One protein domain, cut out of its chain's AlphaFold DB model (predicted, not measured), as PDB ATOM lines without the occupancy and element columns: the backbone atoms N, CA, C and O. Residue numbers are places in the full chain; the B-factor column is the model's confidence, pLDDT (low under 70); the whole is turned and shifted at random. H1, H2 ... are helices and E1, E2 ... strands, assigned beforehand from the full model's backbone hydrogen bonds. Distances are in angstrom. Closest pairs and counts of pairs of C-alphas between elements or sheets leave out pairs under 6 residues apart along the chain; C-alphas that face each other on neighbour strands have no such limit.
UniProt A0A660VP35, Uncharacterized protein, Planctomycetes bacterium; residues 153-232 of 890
ATOM      1  N   ASP A 153      41.265   9.007 -43.828       52.19
ATOM      2  CA  ASP A 153      41.324   9.103 -45.291       52.19
ATOM      3  C   ASP A 153      41.628   7.744 -45.956       52.19
ATOM      4  O   ASP A 153      41.056   7.403 -46.991       52.19
ATOM      5  N   GLU A 154      42.470   6.906 -45.337       58.28
ATOM      6  CA  GLU A 154      42.734   5.540 -45.812       58.28
ATOM      7  C   GLU A 154      41.528   4.610 -45.602       58.28
ATOM      8  O   GLU A 154      41.274   3.739 -46.433       58.28
ATOM      9  N   GLN A 155      40.749   4.802 -44.531       57.53
ATOM     10  CA  GLN A 155      39.493   4.066 -44.326       57.53
ATOM     11  C   GLN A 155      38.446   4.415 -45.384       57.53
ATOM     12  O   GLN A 155      37.740   3.525 -45.853       57.53
ATOM     13  N   GLN A 156      38.377   5.682 -45.798       60.72
ATOM     14  CA  GLN A 156      37.454   6.115 -46.842       60.72
ATOM     15  C   GLN A 156      37.783   5.478 -48.203       60.72
ATOM     16  O   GLN A 156      36.875   4.985 -48.864       60.72
ATOM     17  N   ASN A 157      39.069   5.360 -48.552       72.19
ATOM     18  CA  ASN A 157      39.502   4.642 -49.758       72.19
ATOM     19  C   ASN A 157      39.151   3.141 -49.737       72.19
ATOM     20  O   ASN A 157      38.883   2.560 -50.785       72.19
ATOM     21  N   PHE A 158      39.153   2.487 -48.570       81.00
ATOM     22  CA  PHE A 158      38.778   1.070 -48.476       81.00
ATOM     23  C   PHE A 158      37.263   0.845 -48.495       81.00
ATOM     24  O   PHE A 158      36.827  -0.150 -49.071       81.00
ATOM     25  N   ASP A 159      36.473   1.760 -47.930       81.31
ATOM     26  CA  ASP A 159      35.005   1.737 -48.020       81.31
ATOM     27  C   ASP A 159      34.505   1.830 -49.472       81.31
ATOM     28  O   ASP A 159      33.442   1.302 -49.797       81.31
ATOM     29  N   ASP A 160      35.256   2.497 -50.349       82.25
ATOM     30  CA  ASP A 160      34.896   2.624 -51.761       82.25
ATOM     31  C   ASP A 160      35.221   1.343 -52.560       82.25
ATOM     32  O   ASP A 160      34.585   1.064 -53.577       82.25
ATOM     33  N   LEU A 161      36.161   0.524 -52.072       82.25
ATOM     34  CA  LEU A 161      36.669  -0.664 -52.768       82.25
ATOM     35  C   LEU A 161      36.106  -1.992 -52.242       82.25
ATOM     36  O   LEU A 161      35.999  -2.952 -53.008       82.25
ATOM     37  N   TYR A 162      35.786  -2.080 -50.949       89.19
ATOM     38  CA  TYR A 162      35.517  -3.351 -50.275       89.19
ATOM     39  C   TYR A 162      34.331  -3.280 -49.308       89.19
ATOM     40  O   TYR A 162      34.096  -2.265 -48.654       89.19
ATOM     41  N   ASP A 163      33.616  -4.399 -49.170       92.31
ATOM     42  CA  ASP A 163      32.620  -4.550 -48.111       92.31
ATOM     43  C   ASP A 163      33.332  -4.643 -46.762       92.31
ATOM     44  O   ASP A 163      34.508  -5.016 -46.671       92.31
ATOM     45  N   TRP A 164      32.616  -4.355 -45.684       92.00
ATOM     46  CA  TRP A 164      33.197  -4.403 -44.353       92.00
ATOM     47  C   TRP A 164      32.214  -4.852 -43.288       92.00
ATOM     48  O   TRP A 164      31.006  -4.642 -43.384       92.00
ATOM     49  N   ILE A 165      32.765  -5.434 -42.225       91.94
ATOM     50  CA  ILE A 165      32.042  -5.819 -41.012       91.94
ATOM     51  C   ILE A 165      32.750  -5.277 -39.769       91.94
ATOM     52  O   ILE A 165      33.973  -5.128 -39.742       91.94
ATOM     53  N   VAL A 166      31.991  -5.051 -38.704       90.31
ATOM     54  CA  VAL A 166      32.476  -4.816 -37.344       90.31
ATOM     55  C   VAL A 166      31.970  -5.968 -36.487       90.31
ATOM     56  O   VAL A 166      30.766  -6.173 -36.354       90.31
ATOM     57  N   ARG A 167      32.893  -6.752 -35.927       86.94
ATOM     58  CA  ARG A 167      32.567  -7.910 -35.086       86.94
ATOM     59  C   ARG A 167      32.243  -7.494 -33.653       86.94
ATOM     60  O   ARG A 167      32.829  -6.541 -33.140       86.94
ATOM     61  N   ALA A 168      31.365  -8.240 -32.987       81.00
ATOM     62  CA  ALA A 168      31.061  -8.055 -31.571       81.00
ATOM     63  C   ALA A 168      32.349  -8.141 -30.726       81.00
ATOM     64  O   ALA A 168      33.127  -9.085 -30.846       81.00
ATOM     65  N   GLY A 169      32.606  -7.120 -29.902       78.38
ATOM     66  CA  GLY A 169      33.839  -7.000 -29.110       78.38
ATOM     67  C   GLY A 169      35.029  -6.342 -29.829       78.38
ATOM     68  O   GLY A 169      36.081  -6.182 -29.216       78.38
ATOM     69  N   SER A 170      34.875  -5.917 -31.089       77.56
ATOM     70  CA  SER A 170      35.867  -5.138 -31.842       77.56
ATOM     71  C   SER A 170      35.308  -3.764 -32.217       77.56
ATOM     72  O   SER A 170      34.137  -3.631 -32.551       77.56
ATOM     73  N   THR A 171      36.160  -2.739 -32.221       74.62
ATOM     74  CA  THR A 171      35.848  -1.415 -32.794       74.62
ATOM     75  C   THR A 171      36.420  -1.234 -34.203       74.62
ATOM     76  O   THR A 171      36.250  -0.179 -34.809       74.62
ATOM     77  N   ARG A 172      37.124  -2.241 -34.739       79.88
ATOM     78  CA  ARG A 172      37.779  -2.178 -36.053       79.88
ATOM     79  C   ARG A 172      36.918  -2.805 -37.142       79.88
ATOM     80  O   ARG A 172      36.447  -3.934 -36.982       79.88
ATOM     81  N   ARG A 173      36.821  -2.106 -38.277       87.56
ATOM     82  CA  ARG A 173      36.306  -2.665 -39.529       87.56
ATOM     83  C   ARG A 173      37.260  -3.718 -40.072       87.56
ATOM     84  O   ARG A 173      38.474  -3.525 -40.106       87.56
ATOM     85  N   THR A 174      36.685  -4.828 -40.502       88.44
ATOM     86  CA  THR A 174      37.363  -5.870 -41.268       88.44
ATOM     87  C   THR A 174      36.831  -5.807 -42.689       88.44
ATOM     88  O   THR A 174      35.617  -5.873 -42.861       88.44
ATOM     89  N   TYR A 175      37.716  -5.670 -43.678       89.75
ATOM     90  CA  TYR A 175      37.347  -5.547 -45.091       89.75
ATOM     91  C   TYR A 175      37.349  -6.906 -45.802       89.75
ATOM     92  O   TYR A 175      38.126  -7.806 -45.462       89.75
ATOM     93  N   GLY A 176      36.452  -7.064 -46.768       90.50
ATOM     94  CA  GLY A 176      36.159  -8.338 -47.413       90.50
ATOM     95  C   GLY A 176      35.059  -8.230 -48.458       90.50
ATOM     96  O   GLY A 176      34.813  -7.165 -49.017       90.50
ATOM     97  N   ARG A 177      34.408  -9.360 -48.727       91.00
ATOM     98  CA  ARG A 177      33.209  -9.464 -49.559       91.00
ATOM     99  C   ARG A 177      32.119 -10.191 -48.796       91.00
ATOM    100  O   ARG A 177      32.382 -11.250 -48.223       91.00
ATOM    101  N   ILE A 178      30.912  -9.647 -48.805       93.25
ATOM    102  CA  ILE A 178      29.726 -10.344 -48.311       93.25
ATOM    103  C   ILE A 178      29.229 -11.260 -49.430       93.25
ATOM    104  O   ILE A 178      29.052 -10.827 -50.562       93.25
ATOM    105  N   LEU A 179      29.048 -12.543 -49.120       92.75
ATOM    106  CA  LEU A 179      28.728 -13.595 -50.091       92.75
ATOM    107  C   LEU A 179      27.287 -14.112 -49.973       92.75
ATOM    108  O   LEU A 179      26.955 -15.128 -50.572       92.75
ATOM    109  N   ASN A 180      26.442 -13.453 -49.178       93.31
ATOM    110  CA  ASN A 180      25.017 -13.770 -49.102       93.31
ATOM    111  C   ASN A 180      24.335 -13.602 -50.468       93.31
ATOM    112  O   ASN A 180      24.627 -12.648 -51.182       93.31
ATOM    113  N   ASP A 181      23.350 -14.450 -50.771       85.56
ATOM    114  CA  ASP A 181      22.616 -14.401 -52.046       85.56
ATOM    115  C   ASP A 181      21.924 -13.045 -52.298       85.56
ATOM    116  O   ASP A 181      21.892 -12.557 -53.425       85.56
ATOM    117  N   ASP A 182      21.397 -12.402 -51.245       87.19
ATOM    118  CA  ASP A 182      20.837 -11.042 -51.296       87.19
ATOM    119  C   ASP A 182      21.531 -10.117 -50.283       87.19
ATOM    120  O   ASP A 182      21.056  -9.889 -49.159       87.19
ATOM    121  N   ILE A 183      22.669  -9.557 -50.697       90.56
ATOM    122  CA  ILE A 183      23.473  -8.641 -49.877       90.56
ATOM    123  C   ILE A 183      22.759  -7.314 -49.568       90.56
ATOM    124  O   ILE A 183      22.943  -6.746 -48.490       90.56
ATOM    125  N   TYR A 184      21.895  -6.824 -50.463       89.12
ATOM    126  CA  TYR A 184      21.230  -5.521 -50.319       89.12
ATOM    127  C   TYR A 184      20.059  -5.567 -49.327       89.12
ATOM    128  O   TYR A 184      19.738  -4.567 -48.685       89.12
ATOM    129  N   GLY A 185      19.428  -6.734 -49.175       85.25
ATOM    130  CA  GLY A 185      18.334  -6.971 -48.231       85.25
ATOM    131  C   GLY A 185      18.795  -7.422 -46.852       85.25
ATOM    132  O   GLY A 185      18.008  -7.411 -45.902       85.25
ATOM    133  N   LEU A 186      20.068  -7.804 -46.721       87.12
ATOM    134  CA  LEU A 186      20.617  -8.465 -45.539       87.12
ATOM    135  C   LEU A 186      20.402  -7.665 -44.243       87.12
ATOM    136  O   LEU A 186      20.095  -8.250 -43.209       87.12
ATOM    137  N   LYS A 187      20.453  -6.322 -44.287       84.31
ATOM    138  CA  LYS A 187      20.216  -5.468 -43.100       84.31
ATOM    139  C   LYS A 187      18.814  -5.634 -42.503       84.31
ATOM    140  O   LYS A 187      18.652  -5.488 -41.296       84.31
ATOM    141  N   SER A 188      17.821  -5.942 -43.334       83.81
ATOM    142  CA  SER A 188      16.426  -6.131 -42.913       83.81
ATOM    143  C   SER A 188      16.107  -7.564 -42.463       83.81
ATOM    144  O   SER A 188      15.122  -7.785 -41.761       83.81
ATOM    145  N   ARG A 189      16.956  -8.539 -42.813       86.56
ATOM    146  CA  ARG A 189      16.784  -9.965 -42.501       86.56
ATOM    147  C   ARG A 189      17.561 -10.332 -41.237       86.56
ATOM    148  O   ARG A 189      18.611 -10.960 -41.283       86.56
ATOM    149  N   LEU A 190      17.030  -9.924 -40.085       80.94
ATOM    150  CA  LEU A 190      17.704 -10.042 -38.781       80.94
ATOM    151  C   LEU A 190      18.024 -11.482 -38.325       80.94
ATOM    152  O   LEU A 190      18.767 -11.633 -37.362       80.94
ATOM    153  N   GLY A 191      17.479 -12.512 -38.982       82.06
ATOM    154  CA  GLY A 191      17.711 -13.925 -38.655       82.06
ATOM    155  C   GLY A 191      18.704 -14.655 -39.565       82.06
ATOM    156  O   GLY A 191      18.822 -15.867 -39.443       82.06
ATOM    157  N   GLU A 192      19.368 -13.967 -40.496       90.50
ATOM    158  CA  GLU A 192      20.238 -14.610 -41.488       90.50
ATOM    159  C   GLU A 192      21.732 -14.480 -41.185       90.50
ATOM    160  O   GLU A 192      22.227 -13.381 -40.929       90.50
ATOM    161  N   ALA A 193      22.430 -15.613 -41.315       91.88
ATOM    162  CA  ALA A 193      23.880 -15.778 -41.372       91.88
ATOM    163  C   ALA A 193      24.600 -14.680 -42.179       91.88
ATOM    164  O   ALA A 193      24.288 -14.555 -43.357       91.88
ATOM    165  N   VAL A 194      25.578 -13.919 -41.668       92.38
ATOM    166  CA  VAL A 194      26.437 -13.101 -42.557       92.38
ATOM    167  C   VAL A 194      27.574 -13.977 -43.072       92.38
ATOM    168  O   VAL A 194      28.458 -14.351 -42.302       92.38
ATOM    169  N   THR A 195      27.582 -14.269 -44.374       95.00
ATOM    170  CA  THR A 195      28.682 -14.996 -45.023       95.00
ATOM    171  C   THR A 195      29.694 -13.989 -45.551       95.00
ATOM    172  O   THR A 195      29.362 -13.155 -46.389       95.00
ATOM    173  N   PHE A 196      30.932 -14.039 -45.067       94.44
ATOM    174  CA  PHE A 196      31.945 -13.024 -45.345       94.44
ATOM    175  C   PHE A 196      33.298 -13.641 -45.690       94.44
ATOM    176  O   PHE A 196      33.890 -14.373 -44.899       94.44
ATOM    177  N   GLN A 197      33.831 -13.286 -46.855       94.19
ATOM    178  CA  GLN A 197      35.203 -13.588 -47.240       94.19
ATOM    179  C   GLN A 197      36.085 -12.392 -46.911       94.19
ATOM    180  O   GLN A 197      36.036 -11.369 -47.591       94.19
ATOM    181  N   GLN A 198      36.931 -12.528 -45.895       91.06
ATOM    182  CA  GLN A 198      37.935 -11.511 -45.603       91.06
ATOM    183  C   GLN A 198      38.936 -11.410 -46.759       91.06
ATOM    184  O   GLN A 198      39.246 -12.418 -47.401       91.06
ATOM    185  N   ILE A 199      39.457 -10.209 -47.005       86.19
ATOM    186  CA  ILE A 199      40.474  -9.967 -48.031       86.19
ATOM    187  C   ILE A 199      41.632  -9.124 -47.498       86.19
ATOM    188  O   ILE A 199      41.522  -8.409 -46.501       86.19
ATOM    189  N   THR A 200      42.759  -9.187 -48.194       81.94
ATOM    190  CA  THR A 200      43.911  -8.317 -47.968       81.94
ATOM    191  C   THR A 200      43.679  -6.953 -48.617       81.94
ATOM    192  O   THR A 200      43.597  -6.839 -49.836       81.94
ATOM    193  N   THR A 201      43.642  -5.882 -47.822       75.75
ATOM    194  CA  THR A 201      43.356  -4.513 -48.305       75.75
ATOM    195  C   THR A 201      44.339  -4.007 -49.368       75.75
ATOM    196  O   THR A 201      43.968  -3.194 -50.208       75.75
ATOM    197  N   ARG A 202      45.574  -4.527 -49.383       71.06
ATOM    198  CA  ARG A 202      46.631  -4.150 -50.337       71.06
ATOM    199  C   ARG A 202      46.377  -4.612 -51.776       71.06
ATOM    200  O   ARG A 202      46.827  -3.956 -52.704       71.06
ATOM    201  N   ASN A 203      45.763  -5.777 -51.966       74.19
ATOM    202  CA  ASN A 203      45.657  -6.415 -53.288       74.19
ATOM    203  C   ASN A 203      44.350  -7.200 -53.500       74.19
ATOM    204  O   ASN A 203      44.245  -7.945 -54.470       74.19
ATOM    205  N   GLY A 204      43.383  -7.077 -52.587       77.88
ATOM    206  CA  GLY A 204      42.045  -7.658 -52.692       77.88
ATOM    207  C   GLY A 204      41.990  -9.186 -52.648       77.88
ATOM    208  O   GLY A 204      40.956  -9.761 -52.987       77.88
ATOM    209  N   ARG A 205      43.076  -9.876 -52.264       82.25
ATOM    210  CA  ARG A 205      43.117 -11.345 -52.281       82.25
ATOM    211  C   ARG A 205      42.347 -11.939 -51.096       82.25
ATOM    212  O   ARG A 205      42.483 -11.429 -49.984       82.25
ATOM    213  N   PRO A 206      41.592 -13.035 -51.298       85.38
ATOM    214  CA  PRO A 206      40.924 -13.752 -50.217       85.38
ATOM    215  C   PRO A 206      41.907 -14.184 -49.129       85.38
ATOM    216  O   PRO A 206      42.968 -14.742 -49.419       85.38
ATOM    217  N   LEU A 207      41.542 -13.941 -47.875       83.50
ATOM    218  CA  LEU A 207      42.278 -14.369 -46.696       83.50
ATOM    219  C   LEU A 207      41.475 -15.462 -45.980       83.50
ATOM    220  O   LEU A 207      40.441 -15.184 -45.380       83.50
ATOM    221  N   GLY A 208      41.952 -16.708 -46.056       86.31
ATOM    222  CA  GLY A 208      41.266 -17.870 -45.479       86.31
ATOM    223  C   GLY A 208      39.985 -18.272 -46.223       86.31
ATOM    224  O   GLY A 208      39.715 -17.783 -47.318       86.31
ATOM    225  N   LEU A 209      39.218 -19.189 -45.627       88.19
ATOM    226  CA  LEU A 209      37.899 -19.602 -46.126       88.19
ATOM    227  C   LEU A 209      36.819 -18.570 -45.747       88.19
ATOM    228  O   LEU A 209      36.993 -17.871 -44.743       88.19
ATOM    229  N   PRO A 210      35.696 -18.497 -46.489       90.69
ATOM    230  CA  PRO A 210      34.541 -17.703 -46.093       90.69
ATOM    231  C   PRO A 210      34.059 -18.065 -44.687       90.69
ATOM    232  O   PRO A 210      33.979 -19.238 -44.324       90.69
ATOM    233  N   LEU A 211      33.733 -17.043 -43.906       90.69
ATOM    234  CA  LEU A 211      33.241 -17.165 -42.541       90.69
ATOM    235  C   LEU A 211      31.734 -16.940 -42.538       90.69
ATOM    236  O   LEU A 211      31.274 -15.896 -42.994       90.69
ATOM    237  N   GLU A 212      30.985 -17.881 -41.985       91.44
ATOM    238  CA  GLU A 212      29.568 -17.704 -41.680       91.44
ATOM    239  C   GLU A 212      29.450 -17.239 -40.224       91.44
ATOM    240  O   GLU A 212      29.997 -17.877 -39.325       91.44
ATOM    241  N   MET A 213      28.836 -16.077 -40.000       90.31
ATOM    242  CA  MET A 213      28.774 -15.432 -38.683       90.31
ATOM    243  C   MET A 213      27.338 -15.114 -38.312       90.31
ATOM    244  O   MET A 213      26.645 -14.414 -39.055       90.31
ATOM    245  N   GLU A 214      26.927 -15.563 -37.131       89.06
ATOM    246  CA  GLU A 214      25.602 -15.280 -36.587       89.06
ATOM    247  C   GLU A 214      25.399 -13.770 -36.415       89.06
ATOM    248  O   GLU A 214      26.336 -13.019 -36.130       89.06
ATOM    249  N   ARG A 215      24.161 -13.278 -36.546       84.75
ATOM    250  CA  ARG A 215      23.893 -11.824 -36.493       84.75
ATOM    251  C   ARG A 215      24.323 -11.170 -35.182       84.75
ATOM    252  O   ARG A 215      24.702 -10.004 -35.192       84.75
ATOM    253  N   ILE A 216      24.311 -11.913 -34.077       84.62
ATOM    254  CA  ILE A 216      24.791 -11.433 -32.773       84.62
ATOM    255  C   ILE A 216      26.310 -11.181 -32.750       84.62
ATOM    256  O   ILE A 216      26.796 -10.414 -31.922       84.62
ATOM    257  N   GLU A 217      27.060 -11.792 -33.671       86.88
ATOM    258  CA  GLU A 217      28.514 -11.664 -33.800       86.88
ATOM    259  C   GLU A 217      28.928 -10.486 -34.697       86.88
ATOM    260  O   GLU A 217      30.100 -10.097 -34.699       86.88
ATOM    261  N   VAL A 218      27.987  -9.885 -35.437       87.81
ATOM    262  CA  VAL A 218      28.220  -8.763 -36.358       87.81
ATOM    263  C   VAL A 218      27.487  -7.519 -35.853       87.81
ATOM    264  O   VAL A 218      26.279  -7.377 -36.023       87.81
ATOM    265  N   LEU A 219      28.239  -6.591 -35.256       85.50
ATOM    266  CA  LEU A 219      27.728  -5.321 -34.730       85.50
ATOM    267  C   LEU A 219      27.209  -4.414 -35.856       85.50
ATOM    268  O   LEU A 219      26.127  -3.841 -35.761       85.50
ATOM    269  N   GLU A 220      27.989  -4.286 -36.928       89.44
ATOM    270  CA  GLU A 220      27.672  -3.442 -38.077       89.44
ATOM    271  C   GLU A 220      28.313  -4.021 -39.340       89.44
ATOM    272  O   GLU A 220      29.326  -4.713 -39.269       89.44
ATOM    273  N   PHE A 221      27.734  -3.740 -40.503       91.31
ATOM    274  CA  PHE A 221      28.363  -4.023 -41.785       91.31
ATOM    275  C   PHE A 221      27.927  -3.013 -42.851       91.31
ATOM    276  O   PHE A 221      26.835  -2.424 -42.778       91.31
ATOM    277  N   GLY A 222      28.773  -2.841 -43.860       89.88
ATOM    278  CA  GLY A 222      28.536  -1.994 -45.017       89.88
ATOM    279  C   GLY A 222      29.017  -2.663 -46.296       89.88
ATOM    280  O   GLY A 222      29.903  -3.513 -46.267       89.88
ATOM    281  N   LEU A 223      28.389  -2.286 -47.405       92.81
ATOM    282  CA  LEU A 223      28.832  -2.680 -48.738       92.81
ATOM    283  C   LEU A 223      29.808  -1.639 -49.280       92.81
ATOM    284  O   LEU A 223      29.707  -0.463 -48.913       92.81
ATOM    285  N   ALA A 224      30.695  -2.074 -50.170       90.81
ATOM    286  CA  ALA A 224      31.583  -1.197 -50.918       90.81
ATOM    287  C   ALA A 224      30.773  -0.119 -51.655       90.81
ATOM    288  O   ALA A 224      29.704  -0.424 -52.198       90.81
ATOM    289  N   ARG A 225      31.278   1.117 -51.744       88.88
ATOM    290  CA  ARG A 225      30.624   2.208 -52.498       88.88
ATOM    291  C   ARG A 225      30.878   2.129 -54.006       88.88
ATOM    292  O   ARG A 225      31.133   3.136 -54.661       88.88
ATOM    293  N   THR A 226      30.779   0.927 -54.564       89.25
ATOM    294  CA  THR A 226      30.836   0.722 -56.011       89.25
ATOM    295  C   THR A 226      29.572   1.258 -56.679       89.25
ATOM    296  O   THR A 226      28.504   1.338 -56.063       89.25
ATOM    297  N   PHE A 227      29.685   1.595 -57.965       89.19
ATOM    298  CA  PHE A 227      28.566   2.045 -58.794       89.19
ATOM    299  C   PHE A 227      27.353   1.097 -58.706       89.19
ATOM    300  O   PHE A 227      26.232   1.533 -58.445       89.19
ATOM    301  N   GLU A 228      27.597  -0.209 -58.828       90.94
ATOM    302  CA  GLU A 228      26.579  -1.267 -58.797       90.94
ATOM    303  C   GLU A 228      25.883  -1.343 -57.429       90.94
ATOM    304  O   GLU A 228      24.655  -1.378 -57.343       90.94
ATOM    305  N   ASN A 229      26.656  -1.299 -56.337       90.00
ATOM    306  CA  ASN A 229      26.104  -1.368 -54.985       90.00
ATOM    307  C   ASN A 229      25.241  -0.149 -54.655       90.00
ATOM    308  O   ASN A 229      24.157  -0.299 -54.084       90.00
ATOM    309  N   LEU A 230      25.704   1.049 -55.021       90.19
ATOM    310  CA  LEU A 230      24.951   2.286 -54.828       90.19
ATOM    311  C   LEU A 230      23.652   2.274 -55.641       90.19
ATOM    312  O   LEU A 230      22.599   2.628 -55.105       90.19
ATOM    313  N   TYR A 231      23.703   1.808 -56.893       93.94
ATOM    314  CA  TYR A 231      22.514   1.622 -57.723       93.94
ATOM    315  C   TYR A 231      21.511   0.664 -57.066       93.94
ATOM    316  O   TYR A 231      20.368   1.054 -56.823       93.94
ATOM    317  N   HIS A 232      21.922  -0.559 -56.714       91.75
ATOM    318  CA  HIS A 232      21.012  -1.568 -56.165       91.75
ATOM    319  C   HIS A 232      20.399  -1.151 -54.822       91.75
ATOM    320  O   HIS A 232      19.206  -1.373 -54.591       91.75
TER     321      HIS A 232
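What this domain is: This is residues 153 to 232 of the 890 residues of an uncharacterized protein of Planctomycetes bacterium (UniProt A0A660VP35). Five short antiparallel strands make one strongly twisted sheet that curls part of the way round, like a small barrel left open, with the edge strands E4 and E5 joined by a tight link. H1 lies over E2 and part of E1, while H2, at the other end of the printed part, lies away from the sheet; two long loops, residues 179 to 193 and 199 to 210, join E2 to E3 and E3 to E4. The printed part has 80 residues, with two named helices and five named strands in the order H1 E1 E2 E3 E4 E5 H2, and the sheet runs E4 E3 E2 E1 E5. The class is mixed, helices and strands, with under half of the residues in named elements. The whole is compact, with a radius of gyration of the C-alphas of 12.0 A and spans of 32 by 29 by 23 A.

How they stand to each other: H1, residues 153 to 161, is on the sheet at a height of 9.9 A over it. It lies over E2, residues 173 to 178, and only just over E1, residues 163 to 167, on which 3 of its C-alphas fall. On the local plane, only just fitted with 6 C-alphas of the sheet, it runs along E2 at 1 degrees; their closest C-alphas, Phe 158 and Tyr 175, are 7.6 A apart. E1 and E2 form a hairpin, antiparallel at 126 degrees, with N 174 and O 165 at 2.8 A. Pairing of E2 is staggered: residues 173 to 176 pair with E1, and 176 to 178 with E3, residues 194 to 198. E2 and E3 form a hairpin, with N 197 and O 177 at 2.8 A. E3 and E4, residues 211 to 213, form a third, with N 196 and O 211 at 2.8 A. E5, residues 218 to 222, is antiparallel to E1 at 165 degrees, with N 166 and O 220 at 2.7 A. E4 and E5 meet only through their link. H2, residues 227 to 232, is not on the sheet and is apart from H1. In H2 every O i to N i+4 pair is within hydrogen-bond range; in H1, 4 of 5 are.

Where its parts are: H1 begins at C-alpha 153, (41.324, 9.103, -45.291), and is 13.2 A long. E1 measures 13.5 A, E2 13.4 A, E3 12.0 A and E5 11.0 A; E2 begins at C-alpha 173, (36.306, -2.665, -39.529). H2 ends at C-alpha 232, (21.012, -1.568, -56.165).

The domain as a whole: The C-alphas farthest apart, Asp 153 and Gly 191, are 33.6 A apart. The printed part has no cut. The links E2 to E3 and E3 to E4 are long. The mean pLDDT of the printed part is 85.4, and residues 153 to 156 are under 70.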